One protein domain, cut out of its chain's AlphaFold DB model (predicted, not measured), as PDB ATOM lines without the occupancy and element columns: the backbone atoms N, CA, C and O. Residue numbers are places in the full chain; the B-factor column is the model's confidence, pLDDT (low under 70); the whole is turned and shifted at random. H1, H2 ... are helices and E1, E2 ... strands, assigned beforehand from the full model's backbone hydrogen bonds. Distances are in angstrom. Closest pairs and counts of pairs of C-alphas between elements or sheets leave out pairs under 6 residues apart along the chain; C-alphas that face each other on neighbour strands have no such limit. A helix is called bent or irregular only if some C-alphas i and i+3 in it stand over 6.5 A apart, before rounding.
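This is residues 3 to 83 of the 84 residues of an uncharacterized protein of Lactococcus lactis (UniProt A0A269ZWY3). What is the main picture? One twisted sheet of five strands curls round helix H1 on one face, and the long, bent hairpin of E1 and E2 makes the longest axis. What builds it? The printed part has 81 residues, with named elements in the order E1 E2 H1 H2 E3 E4 E5; the sheet's order is E2 - E1 - E5 - E4 - E3, all antiparallel, two layers with H1, class mixed. It is compact, with a radius of gyration of the C-alphas of 12.8 A and spans of 38 by 26 by 20 A.

How does the sheet begin? E1, residues 3 to 13, and E2, residues 18 to 33, form an antiparallel hairpin at 163 degrees, with N 8 and O 26 within hydrogen-bond range at 2.8 A. E1 bends by 64 degrees at residue 10, E2 by 96 degrees at residue 21. Where are the helices? H1, residues 36 to 46, is on the sheet; its closest C-alphas with E2 are those of Ala 39 and Ala 33, 5.2 A apart. H2, residues 49 to 53, is only just not on the sheet, with 4 pairs of C-alphas within 10 A. In H1 and H2 every O i to N i+4 pair is within hydrogen-bond range. What follows? E3, residues 55 to 58, E4, residues 63 to 66, and E5, residues 77 to 82, form a meander, each strand the antiparallel neighbour of the one before, with N 56 and O 65 at 2.7 A and N 78 and O 64 at 2.8 A. E5 is also antiparallel to E1, with N 7 and O 79 at 2.9 A.

Where does E1 begin? C-alpha 3 is at (163.002, 183.049, 176.313). How long are the elements? E1 measures 27.3 A, E2 35.0 A, H1 15.3 A and E5 16.6 A from first to last C-alpha. Where does E5 end? C-alpha 82 is at (157.886, 183.381, 180.130).

How far does it reach? The two C-alphas farthest apart, those of Asn 16 and Arg 34, are 37.9 A apart. Is it unbroken? The printed part has no cut, and no link is long. Where is confidence low? Residues 49 to 53 and 67 to 75 of the model are under 70 in pLDDT.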
ATOM      1  N   TYR A   3     163.769 182.266 177.273       91.50
ATOM      2  CA  TYR A   3     163.002 183.049 176.313       91.50
ATOM      3  C   TYR A   3     161.751 183.640 176.966       91.50
ATOM      4  O   TYR A   3     161.092 183.016 177.802       91.50
ATOM      5  N   PHE A   4     161.434 184.872 176.588       91.50
ATOM      6  CA  PHE A   4     160.258 185.598 177.041       91.50
ATOM      7  C   PHE A   4     159.515 186.154 175.829       91.50
ATOM      8  O   PHE A   4     160.112 186.813 174.983       91.50
ATOM      9  N   GLN A   5     158.217 185.898 175.757       90.69
ATOM     10  CA  GLN A   5     157.314 186.472 174.768       90.69
ATOM     11  C   GLN A   5     156.882 187.861 175.218       90.69
ATOM     12  O   GLN A   5     156.441 188.043 176.355       90.69
ATOM     13  N   ILE A   6     156.967 188.818 174.305       89.56
ATOM     14  CA  ILE A   6     156.312 190.113 174.425       89.56
ATOM     15  C   ILE A   6     154.986 190.006 173.683       89.56
ATOM     16  O   ILE A   6     154.971 189.763 172.476       89.56
ATOM     17  N   ILE A   7     153.881 190.133 174.406       88.69
ATOM     18  CA  ILE A   7     152.531 189.949 173.872       88.69
ATOM     19  C   ILE A   7     151.798 191.277 173.966       88.69
ATOM     20  O   ILE A   7     151.727 191.863 175.042       88.69
ATOM     21  N   GLN A   8     151.238 191.723 172.853       86.81
ATOM     22  CA  GLN A   8     150.332 192.856 172.774       86.81
ATOM     23  C   GLN A   8     148.902 192.335 172.888       86.81
ATOM     24  O   GLN A   8     148.512 191.402 172.192       86.81
ATOM     25  N   LYS A   9     148.128 192.928 173.781       86.44
ATOM     26  CA  LYS A   9     146.687 192.765 173.907       86.44
ATOM     27  C   LYS A   9     146.049 194.041 173.387       86.44
ATOM     28  O   LYS A   9     146.388 195.116 173.874       86.44
ATOM     29  N   THR A  10     145.145 193.916 172.433       82.62
ATOM     30  CA  THR A  10     144.406 195.043 171.867       82.62
ATOM     31  C   THR A  10     142.945 194.650 171.712       82.62
ATOM     32  O   THR A  10     142.637 193.507 171.391       82.62
ATOM     33  N   ASP A  11     142.036 195.567 171.996       80.88
ATOM     34  CA  ASP A  11     140.611 195.454 171.666       80.88
ATOM     35  C   ASP A  11     140.311 195.958 170.244       80.88
ATOM     36  O   ASP A  11     139.181 195.847 169.776       80.88
ATOM     37  N   TYR A  12     141.317 196.460 169.531       79.06
ATOM     38  CA  TYR A  12     141.205 196.893 168.146       79.06
ATOM     39  C   TYR A  12     141.593 195.784 167.165       79.06
ATOM     40  O   TYR A  12     142.702 195.246 167.227       79.06
ATOM     41  N   ASP A  13     140.692 195.481 166.233       78.06
ATOM     42  CA  ASP A  13     140.966 194.619 165.091       78.06
ATOM     43  C   ASP A  13     141.557 195.442 163.942       78.06
ATOM     44  O   ASP A  13     140.843 196.144 163.228       78.06
ATOM     45  N   GLU A  14     142.872 195.327 163.747       73.88
ATOM     46  CA  GLU A  14     143.599 196.013 162.671       73.88
ATOM     47  C   GLU A  14     143.117 195.610 161.268       73.88
ATOM     48  O   GLU A  14     143.262 196.401 160.341       73.88
ATOM     49  N   LYS A  15     142.565 194.401 161.081       79.38
ATOM     50  CA  LYS A  15     142.135 193.929 159.753       79.38
ATOM     51  C   LYS A  15     140.802 194.525 159.332       79.38
ATOM     52  O   LYS A  15     140.595 194.767 158.149       79.38
ATOM     53  N   ASN A  16     139.906 194.701 160.298       81.12
ATOM     54  CA  ASN A  16     138.541 195.171 160.067       81.12
ATOM     55  C   ASN A  16     138.342 196.638 160.482       81.12
ATOM     56  O   ASN A  16     137.237 197.158 160.360       81.12
ATOM     57  N   GLU A  17     139.400 197.276 160.989       77.25
ATOM     58  CA  GLU A  17     139.440 198.656 161.482       77.25
ATOM     59  C   GLU A  17     138.351 198.981 162.521       77.25
ATOM     60  O   GLU A  17     137.786 200.073 162.555       77.25
ATOM     61  N   GLN A  18     138.038 198.017 163.392       79.12
ATOM     62  CA  GLN A  18     136.920 198.105 164.335       79.12
ATOM     63  C   GLN A  18     137.309 197.663 165.747       79.12
ATOM     64  O   GLN A  18     138.208 196.848 165.952       79.12
ATOM     65  N   LEU A  19     136.597 198.199 166.740       78.69
ATOM     66  CA  LEU A  19     136.688 197.724 168.118       78.69
ATOM     67  C   LEU A  19     135.942 196.398 168.254       78.69
ATOM     68  O   LEU A  19     134.818 196.238 167.783       78.69
ATOM     69  N   THR A  20     136.566 195.461 168.952       77.62
ATOM     70  CA  THR A  20     136.029 194.133 169.218       77.62
ATOM     71  C   THR A  20     135.779 193.969 170.707       77.62
ATOM     72  O   THR A  20     136.573 194.391 171.547       77.62
ATOM     73  N   SER A  21     134.665 193.328 171.061       78.19
ATOM     74  CA  SER A  21     134.350 193.021 172.462       78.19
ATOM     75  C   SER A  21     135.314 191.994 173.067       78.19
ATOM     76  O   SER A  21     135.432 191.900 174.287       78.19
ATOM     77  N   ILE A  22     135.998 191.217 172.219       81.25
ATOM     78  CA  ILE A  22     136.959 190.190 172.615       81.25
ATOM     79  C   ILE A  22     138.371 190.722 172.346       81.25
ATOM     80  O   ILE A  22     138.740 190.872 171.184       81.25
ATOM     81  N   PRO A  23     139.194 190.952 173.384       79.38
ATOM     82  CA  PRO A  23     140.565 191.399 173.190       79.38
ATOM     83  C   PRO A  23     141.389 190.371 172.413       79.38
ATOM     84  O   PRO A  23     141.458 189.198 172.791       79.38
ATOM     85  N   GLN A  24     142.069 190.828 171.371       83.50
ATOM     86  CA  GLN A  24     142.999 190.036 170.586       83.50
ATOM     87  C   GLN A  24     144.392 190.061 171.221       83.50
ATOM     88  O   GLN A  24     144.841 191.080 171.751       83.50
ATOM     89  N   PHE A  25     145.092 188.930 171.147       85.50
ATOM     90  CA  PHE A  25     146.469 188.793 171.615       85.50
ATOM     91  C   PHE A  25     147.392 188.548 170.424       85.50
ATOM     92  O   PHE A  25     147.217 187.588 169.678       85.50
ATOM     93  N   LYS A  26     148.406 189.394 170.275       85.62
ATOM     94  CA  LYS A  26     149.400 189.341 169.205       85.62
ATOM     95  C   LYS A  26     150.782 189.164 169.817       85.62
ATOM     96  O   LYS A  26     151.187 189.920 170.699       85.62
ATOM     97  N   LEU A  27     151.521 188.155 169.363       87.38
ATOM     98  CA  LEU A  27     152.935 188.031 169.703       87.38
ATOM     99  C   LEU A  27     153.702 189.141 168.976       87.38
ATOM    100  O   LEU A  27     153.711 189.180 167.751       87.38
ATOM    101  N   VAL A  28     154.346 190.026 169.732       86.88
ATOM    102  CA  VAL A  28     155.162 191.117 169.180       86.88
ATOM    103  C   VAL A  28     156.559 190.609 168.862       86.88
ATOM    104  O   VAL A  28     157.082 190.830 167.776       86.88
ATOM    105  N   THR A  29     157.189 189.946 169.832       90.62
ATOM    106  CA  THR A  29     158.556 189.435 169.694       90.62
ATOM    107  C   THR A  29     158.883 188.416 170.786       90.62
ATOM    108  O   THR A  29     158.162 188.290 171.780       90.62
ATOM    109  N   ILE A  30     159.995 187.701 170.617       90.62
ATOM    110  CA  ILE A  30     160.569 186.794 171.611       90.62
ATOM    111  C   ILE A  30     161.970 187.297 171.961       90.62
ATOM    112  O   ILE A  30     162.813 187.486 171.090       90.62
ATOM    113  N   ILE A  31     162.229 187.494 173.252       90.94
ATOM    114  CA  ILE A  31     163.485 188.048 173.761       90.94
ATOM    115  C   ILE A  31     164.149 187.048 174.700       90.94
ATOM    116  O   ILE A  31     163.533 186.542 175.639       90.94
ATOM    117  N   MET A  32     165.444 186.816 174.494       92.50
ATOM    118  CA  MET A  32     166.271 186.073 175.438       92.50
ATOM    119  C   MET A  32     166.739 186.987 176.582       92.50
ATOM    120  O   MET A  32     167.355 188.040 176.370       92.50
ATOM    121  N   ALA A  33     166.465 186.584 177.820       91.94
ATOM    122  CA  ALA A  33     166.862 187.322 179.017       91.94
ATOM    123  C   ALA A  33     167.073 186.391 180.221       91.94
ATOM    124  O   ALA A  33     166.766 185.195 180.177       91.94
ATOM    125  N   ARG A  34     167.604 186.920 181.329       91.06
ATOM    126  CA  ARG A  34     167.716 186.181 182.597       91.06
ATOM    127  C   ARG A  34     166.383 186.144 183.344       91.06
ATOM    128  O   ARG A  34     166.057 185.133 183.959       91.06
ATOM    129  N   ASN A  35     165.601 187.221 183.278       90.19
ATOM    130  CA  ASN A  35     164.298 187.346 183.935       90.19
ATOM    131  C   ASN A  35     163.326 188.235 183.126       90.19
ATOM    132  O   ASN A  35     163.723 188.890 182.161       90.19
ATOM    133  N   ARG A  36     162.050 188.279 183.545       87.12
ATOM    134  CA  ARG A  36     160.994 189.060 182.867       87.12
ATOM    135  C   ARG A  36     161.312 190.559 182.804       87.12
ATOM    136  O   ARG A  36     161.033 191.194 181.795       87.12
ATOM    137  N   ARG A  37     161.923 191.120 183.854       89.31
ATOM    138  CA  ARG A  37     162.273 192.549 183.926       89.31
ATOM    139  C   ARG A  37     163.352 192.922 182.915       89.31
ATOM    140  O   ARG A  37     163.253 193.955 182.261       89.31
ATOM    141  N   GLU A  38     164.367 192.079 182.761       90.31
ATOM    142  CA  GLU A  38     165.402 192.265 181.747       90.31
ATOM    143  C   GLU A  38     164.816 192.139 180.335       90.31
ATOM    144  O   GLU A  38     165.116 192.981 179.491       90.31
ATOM    145  N   ALA A  39     163.943 191.154 180.088       90.44
ATOM    146  CA  ALA A  39     163.250 191.023 178.804       90.44
ATOM    147  C   ALA A  39     162.423 192.274 178.471       90.44
ATOM    148  O   ALA A  39     162.549 192.815 177.374       90.44
ATOM    149  N   PHE A  40     161.653 192.785 179.437       87.88
ATOM    150  CA  PHE A  40     160.872 194.011 179.273       87.88
ATOM    151  C   PHE A  40     161.757 195.225 178.967       87.88
ATOM    152  O   PHE A  40     161.488 195.977 178.040       87.88
ATOM    153  N   ASN A  41     162.869 195.397 179.683       87.25
ATOM    154  CA  ASN A  41     163.790 196.506 179.424       87.25
ATOM    155  C   ASN A  41     164.472 196.401 178.051       87.25
ATOM    156  O   ASN A  41     164.684 197.422 177.401       87.25
ATOM    157  N   LYS A  42     164.821 195.187 177.601       90.81
ATOM    158  CA  LYS A  42     165.345 194.964 176.243       90.81
ATOM    159  C   LYS A  42     164.302 195.322 175.187       90.81
ATOM    160  O   LYS A  42     164.643 196.006 174.227       90.81
ATOM    161  N   TYR A  43     163.046 194.937 175.407       88.25
ATOM    162  CA  TYR A  43     161.934 195.335 174.549       88.25
ATOM    163  C   TYR A  43     161.800 196.861 174.469       88.25
ATOM    164  O   TYR A  43     161.837 197.421 173.376       88.25
ATOM    165  N   LEU A  44     161.760 197.552 175.611       85.25
ATOM    166  CA  LEU A  44     161.668 199.015 175.646       85.25
ATOM    167  C   LEU A  44     162.828 199.702 174.910       85.25
ATOM    168  O   LEU A  44     162.607 200.705 174.241       85.25
ATOM    169  N   LYS A  45     164.049 199.156 174.993       86.06
ATOM    170  CA  LYS A  45     165.214 199.662 174.243       86.06
ATOM    171  C   LYS A  45     165.115 199.431 172.734       86.06
ATOM    172  O   LYS A  45     165.727 200.179 171.981       86.06
ATOM    173  N   SER A  46     164.399 198.391 172.302       85.25
ATOM    174  CA  SER A  46     164.190 198.095 170.879       85.25
ATOM    175  C   SER A  46     163.123 198.982 170.227       85.25
ATOM    176  O   SER A  46     163.099 199.112 169.006       85.25
ATOM    177  N   LEU A  47     162.257 199.615 171.027       80.31
ATOM    178  CA  LEU A  47     161.267 200.561 170.524       80.31
ATOM    179  C   LEU A  47     161.945 201.842 170.026       80.31
ATOM    180  O   LEU A  47     162.852 202.381 170.662       80.31
ATOM    181  N   LYS A  48     161.459 202.376 168.899       75.62
ATOM    182  CA  LYS A  48     161.857 203.713 168.443       75.62
ATOM    183  C   LYS A  48     161.473 204.742 169.510       75.62
ATOM    184  O   LYS A  48     160.431 204.619 170.155       75.62
ATOM    185  N   LYS A  49     162.293 205.786 169.662       68.69
ATOM    186  CA  LYS A  49     162.119 206.831 170.689       68.69
ATOM    187  C   LYS A  49     160.719 207.465 170.644       68.69
ATOM    188  O   LYS A  49     160.132 207.694 171.693       68.69
ATOM    189  N   THR A  50     160.167 207.662 169.445       61.16
ATOM    190  CA  THR A  50     158.802 208.166 169.226       61.16
ATOM    191  C   THR A  50     157.741 207.216 169.778       61.16
ATOM    192  O   THR A  50     156.911 207.629 170.576       61.16
ATOM    193  N   THR A  51     157.823 205.924 169.448       66.19
ATOM    194  CA  THR A  51     156.876 204.906 169.928       66.19
ATOM    195  C   THR A  51     156.943 204.759 171.447       66.19
ATOM    196  O   THR A  51     155.917 204.647 172.097       66.19
ATOM    197  N   TYR A  52     158.141 204.821 172.036       63.91
ATOM    198  CA  TYR A  52     158.324 204.760 173.490       63.91
ATOM    199  C   TYR A  52     157.606 205.899 174.239       63.91
ATOM    200  O   TYR A  52     157.034 205.655 175.298       63.91
ATOM    201  N   ILE A  53     157.611 207.123 173.695       67.06
ATOM    202  CA  ILE A  53     156.932 208.291 174.293       67.06
ATOM    203  C   ILE A  53     155.404 208.124 174.259       67.06
ATOM    204  O   ILE A  53     154.709 208.622 175.140       67.06
ATOM    205  N   GLU A  54     154.880 207.368 173.294       74.12
ATOM    206  CA  GLU A  54     153.457 207.042 173.210       74.12
ATOM    207  C   GLU A  54     153.014 205.994 174.240       74.12
ATOM    208  O   GLU A  54     151.823 205.712 174.299       74.12
ATOM    209  N   TYR A  55     153.902 205.405 175.049       75.00
ATOM    210  CA  TYR A  55     153.531 204.403 176.054       75.00
ATOM    211  C   TYR A  55     153.582 204.943 177.492       75.00
ATOM    212  O   TYR A  55     154.584 205.486 177.952       75.00
ATOM    213  N   GLN A  56     152.534 204.665 178.266       80.88
ATOM    214  CA  GLN A  56     152.548 204.706 179.723       80.88
ATOM    215  C   GLN A  56     153.130 203.390 180.248       80.88
ATOM    216  O   GLN A  56     152.542 202.320 180.092       80.88
ATOM    217  N   ILE A  57     154.299 203.461 180.881       80.06
ATOM    218  CA  ILE A  57     155.065 202.275 181.281       80.06
ATOM    219  C   ILE A  57     154.904 202.016 182.777       80.06
ATOM    220  O   ILE A  57     155.334 202.817 183.608       80.06
ATOM    221  N   ASN A  58     154.374 200.846 183.132       79.94
ATOM    222  CA  ASN A  58     154.321 200.351 184.501       79.94
ATOM    223  C   ASN A  58     155.414 199.298 184.731       79.94
ATOM    224  O   ASN A  58     155.246 198.107 184.467       79.94
ATOM    225  N   LYS A  59     156.552 199.738 185.273       76.81
ATOM    226  CA  LYS A  59     157.699 198.858 185.549       76.81
ATOM    227  C   LYS A  59     157.424 197.812 186.633       76.81
ATOM    228  O   LYS A  59     158.054 196.760 186.601       76.81
ATOM    229  N   SER A  60     156.520 198.083 187.573       78.00
ATOM    230  CA  SER A  60     156.190 197.149 188.659       78.00
ATOM    231  C   SER A  60     155.382 195.963 188.145       78.00
ATOM    232  O   SER A  60     155.651 194.827 188.528       78.00
ATOM    233  N   LYS A  61     154.435 196.220 187.236       78.56
ATOM    234  CA  LYS A  61     153.629 195.174 186.590       78.56
ATOM    235  C   LYS A  61     154.269 194.593 185.324       78.56
ATOM    236  O   LYS A  61     153.810 193.566 184.843       78.56
ATOM    237  N   LEU A  62     155.359 195.193 184.830       80.25
ATOM    238  CA  LEU A  62     155.994 194.864 183.544       80.25
ATOM    239  C   LEU A  62     155.014 195.010 182.370       80.25
ATOM    240  O   LEU A  62     154.925 194.142 181.502       80.25
ATOM    241  N   GLU A  63     154.285 196.126 182.382       80.00
ATOM    242  CA  GLU A  63     153.235 196.455 181.422       80.00
ATOM    243  C   GLU A  63     153.550 197.783 180.725       80.00
ATOM    244  O   GLU A  63     154.062 198.716 181.352       80.00
ATOM    245  N   ALA A  64     153.234 197.894 179.436       79.44
ATOM    246  CA  ALA A  64     153.228 199.170 178.718       79.44
ATOM    247  C   ALA A  64     151.865 199.381 178.053       79.44
ATOM    248  O   ALA A  64     151.391 198.495 177.346       79.44
ATOM    249  N   LYS A  65     151.238 200.536 178.290       80.06
ATOM    250  CA  LYS A  65     149.935 200.919 177.727       80.06
ATOM    251  C   LYS A  65     150.109 202.041 176.714       80.06
ATOM    252  O   LYS A  65     150.745 203.030 177.053       80.06
ATOM    253  N   ARG A  66     149.560 201.938 175.504       75.19
ATOM    254  CA  ARG A  66     149.672 203.026 174.514       75.19
ATOM    255  C   ARG A  66     148.702 204.171 174.850       75.19
ATOM    256  O   ARG A  66     147.543 203.922 175.161       75.19
ATOM    257  N   ILE A  67     149.194 205.409 174.833       69.94
ATOM    258  CA  ILE A  67     148.493 206.654 175.197       69.94
ATOM    259  C   ILE A  67     147.862 207.296 173.955       69.94
ATOM    260  O   ILE A  67     146.739 207.784 174.020       69.94
ATOM    261  N   HIS A  68     148.562 207.264 172.818       60.66
ATOM    262  CA  HIS A  68     148.085 207.788 171.537       60.66
ATOM    263  C   HIS A  68     147.844 206.640 170.562       60.66
ATOM    264  O   HIS A  68     148.719 206.276 169.779       60.66
ATOM    265  N   TYR A  69     146.656 206.046 170.635       59.62
ATOM    266  CA  TYR A  69     146.179 205.144 169.593       59.62
ATOM    267  C   TYR A  69     145.241 205.915 168.653       59.62
ATOM    268  O   TYR A  69     144.465 206.738 169.145       59.62
ATOM    269  N   PRO A  70     145.299 205.696 167.325       56.97
ATOM    270  CA  PRO A  70     144.504 206.452 166.350       56.97
ATOM    271  C   PRO A  70     142.983 206.342 166.557       56.97
ATOM    272  O   PRO A  70     142.236 207.167 166.039       56.97
ATOM    273  N   VAL A  71     142.521 205.378 167.358       58.38
ATOM    274  CA  VAL A  71     141.111 205.188 167.700       58.38
ATOM    275  C   VAL A  71     140.860 205.656 169.131       58.38
ATOM    276  O   VAL A  71     141.397 205.099 170.091       58.38
ATOM    277  N   LYS A  72     140.012 206.681 169.295       54.59
ATOM    278  CA  LYS A  72     139.498 207.075 170.615       54.59
ATOM    279  C   LYS A  72     138.805 205.846 171.231       54.59
ATOM    280  O   LYS A  72     137.797 205.406 170.692       54.59
ATOM    281  N   ASN A  73     139.348 205.324 172.339       57.78
ATOM    282  CA  ASN A  73     138.840 204.217 173.182       57.78
ATOM    283  C   ASN A  73     139.420 202.804 172.978       57.78
ATOM    284  O   ASN A  73     138.982 201.900 173.684       57.78
ATOM    285  N   SER A  74     140.420 202.587 172.121       58.41
ATOM    286  CA  SER A  74     141.132 201.295 172.102       58.41
ATOM    287  C   SER A  74     142.173 201.206 173.226       58.41
ATOM    288  O   SER A  74     142.994 202.117 173.390       58.41
ATOM    289  N   ASN A  75     142.198 200.105 173.972       66.25
ATOM    290  CA  ASN A  75     143.231 199.807 174.958       66.25
ATOM    291  C   ASN A  75     144.261 198.818 174.400       66.25
ATOM    292  O   ASN A  75     144.031 197.609 174.365       66.25
ATOM    293  N   GLU A  76     145.454 199.320 174.082       72.69
ATOM    294  CA  GLU A  76     146.616 198.477 173.799       72.69
ATOM    295  C   GLU A  76     147.483 198.304 175.051       72.69
ATOM    296  O   GLU A  76     147.936 199.289 175.646       72.69
ATOM    297  N   LEU A  77     147.740 197.052 175.435       80.25
ATOM    298  CA  LEU A  77     148.580 196.665 176.567       80.25
ATOM    299  C   LEU A  77     149.647 195.662 176.130       80.25
ATOM    300  O   LEU A  77     149.342 194.678 175.467       80.25
ATOM    301  N   ILE A  78     150.889 195.857 176.554       83.00
ATOM    302  CA  ILE A  78     152.001 194.942 176.280       83.00
ATOM    303  C   ILE A  78     152.424 194.239 177.566       83.00
ATOM    304  O   ILE A  78     152.646 194.898 178.579       83.00
ATOM    305  N   PHE A  79     152.601 192.920 177.499       83.19
ATOM    306  CA  PHE A  79     152.949 192.043 178.618       83.19
ATOM    307  C   PHE A  79     154.161 191.170 178.303       83.19
ATOM    308  O   PHE A  79     154.440 190.861 177.144       83.19
ATOM    309  N   VAL A  80     154.835 190.691 179.353       84.19
ATOM    310  CA  VAL A  80     155.953 189.743 179.239       84.19
ATOM    311  C   VAL A  80     155.576 188.375 179.800       84.19
ATOM    312  O   VAL A  80     155.476 188.190 181.016       84.19
ATOM    313  N   LYS A  81     155.440 187.382 178.920       86.31
ATOM    314  CA  LYS A  81     155.180 185.980 179.278       86.31
ATOM    315  C   LYS A  81     156.474 185.167 179.187       86.31
ATOM    316  O   LYS A  81     157.253 185.320 178.258       86.31
ATOM    317  N   LYS A  82     156.742 184.311 180.173       84.38
ATOM    318  CA  LYS A  82     157.886 183.381 180.130       84.38
ATOM    319  C   LYS A  82     157.514 182.205 179.215       84.38
ATOM    320  O   LYS A  82     156.432 181.661 179.409       84.38
ATOM    321  N   LEU A  83     158.382 181.839 178.271       82.56
ATOM    322  CA  LEU A  83     158.281 180.555 177.566       82.56
ATOM    323  C   LEU A  83     158.791 179.458 178.504       82.56
ATOM    324  O   LEU A  83     159.858 179.616 179.112       82.56
TER     325      LEU A  83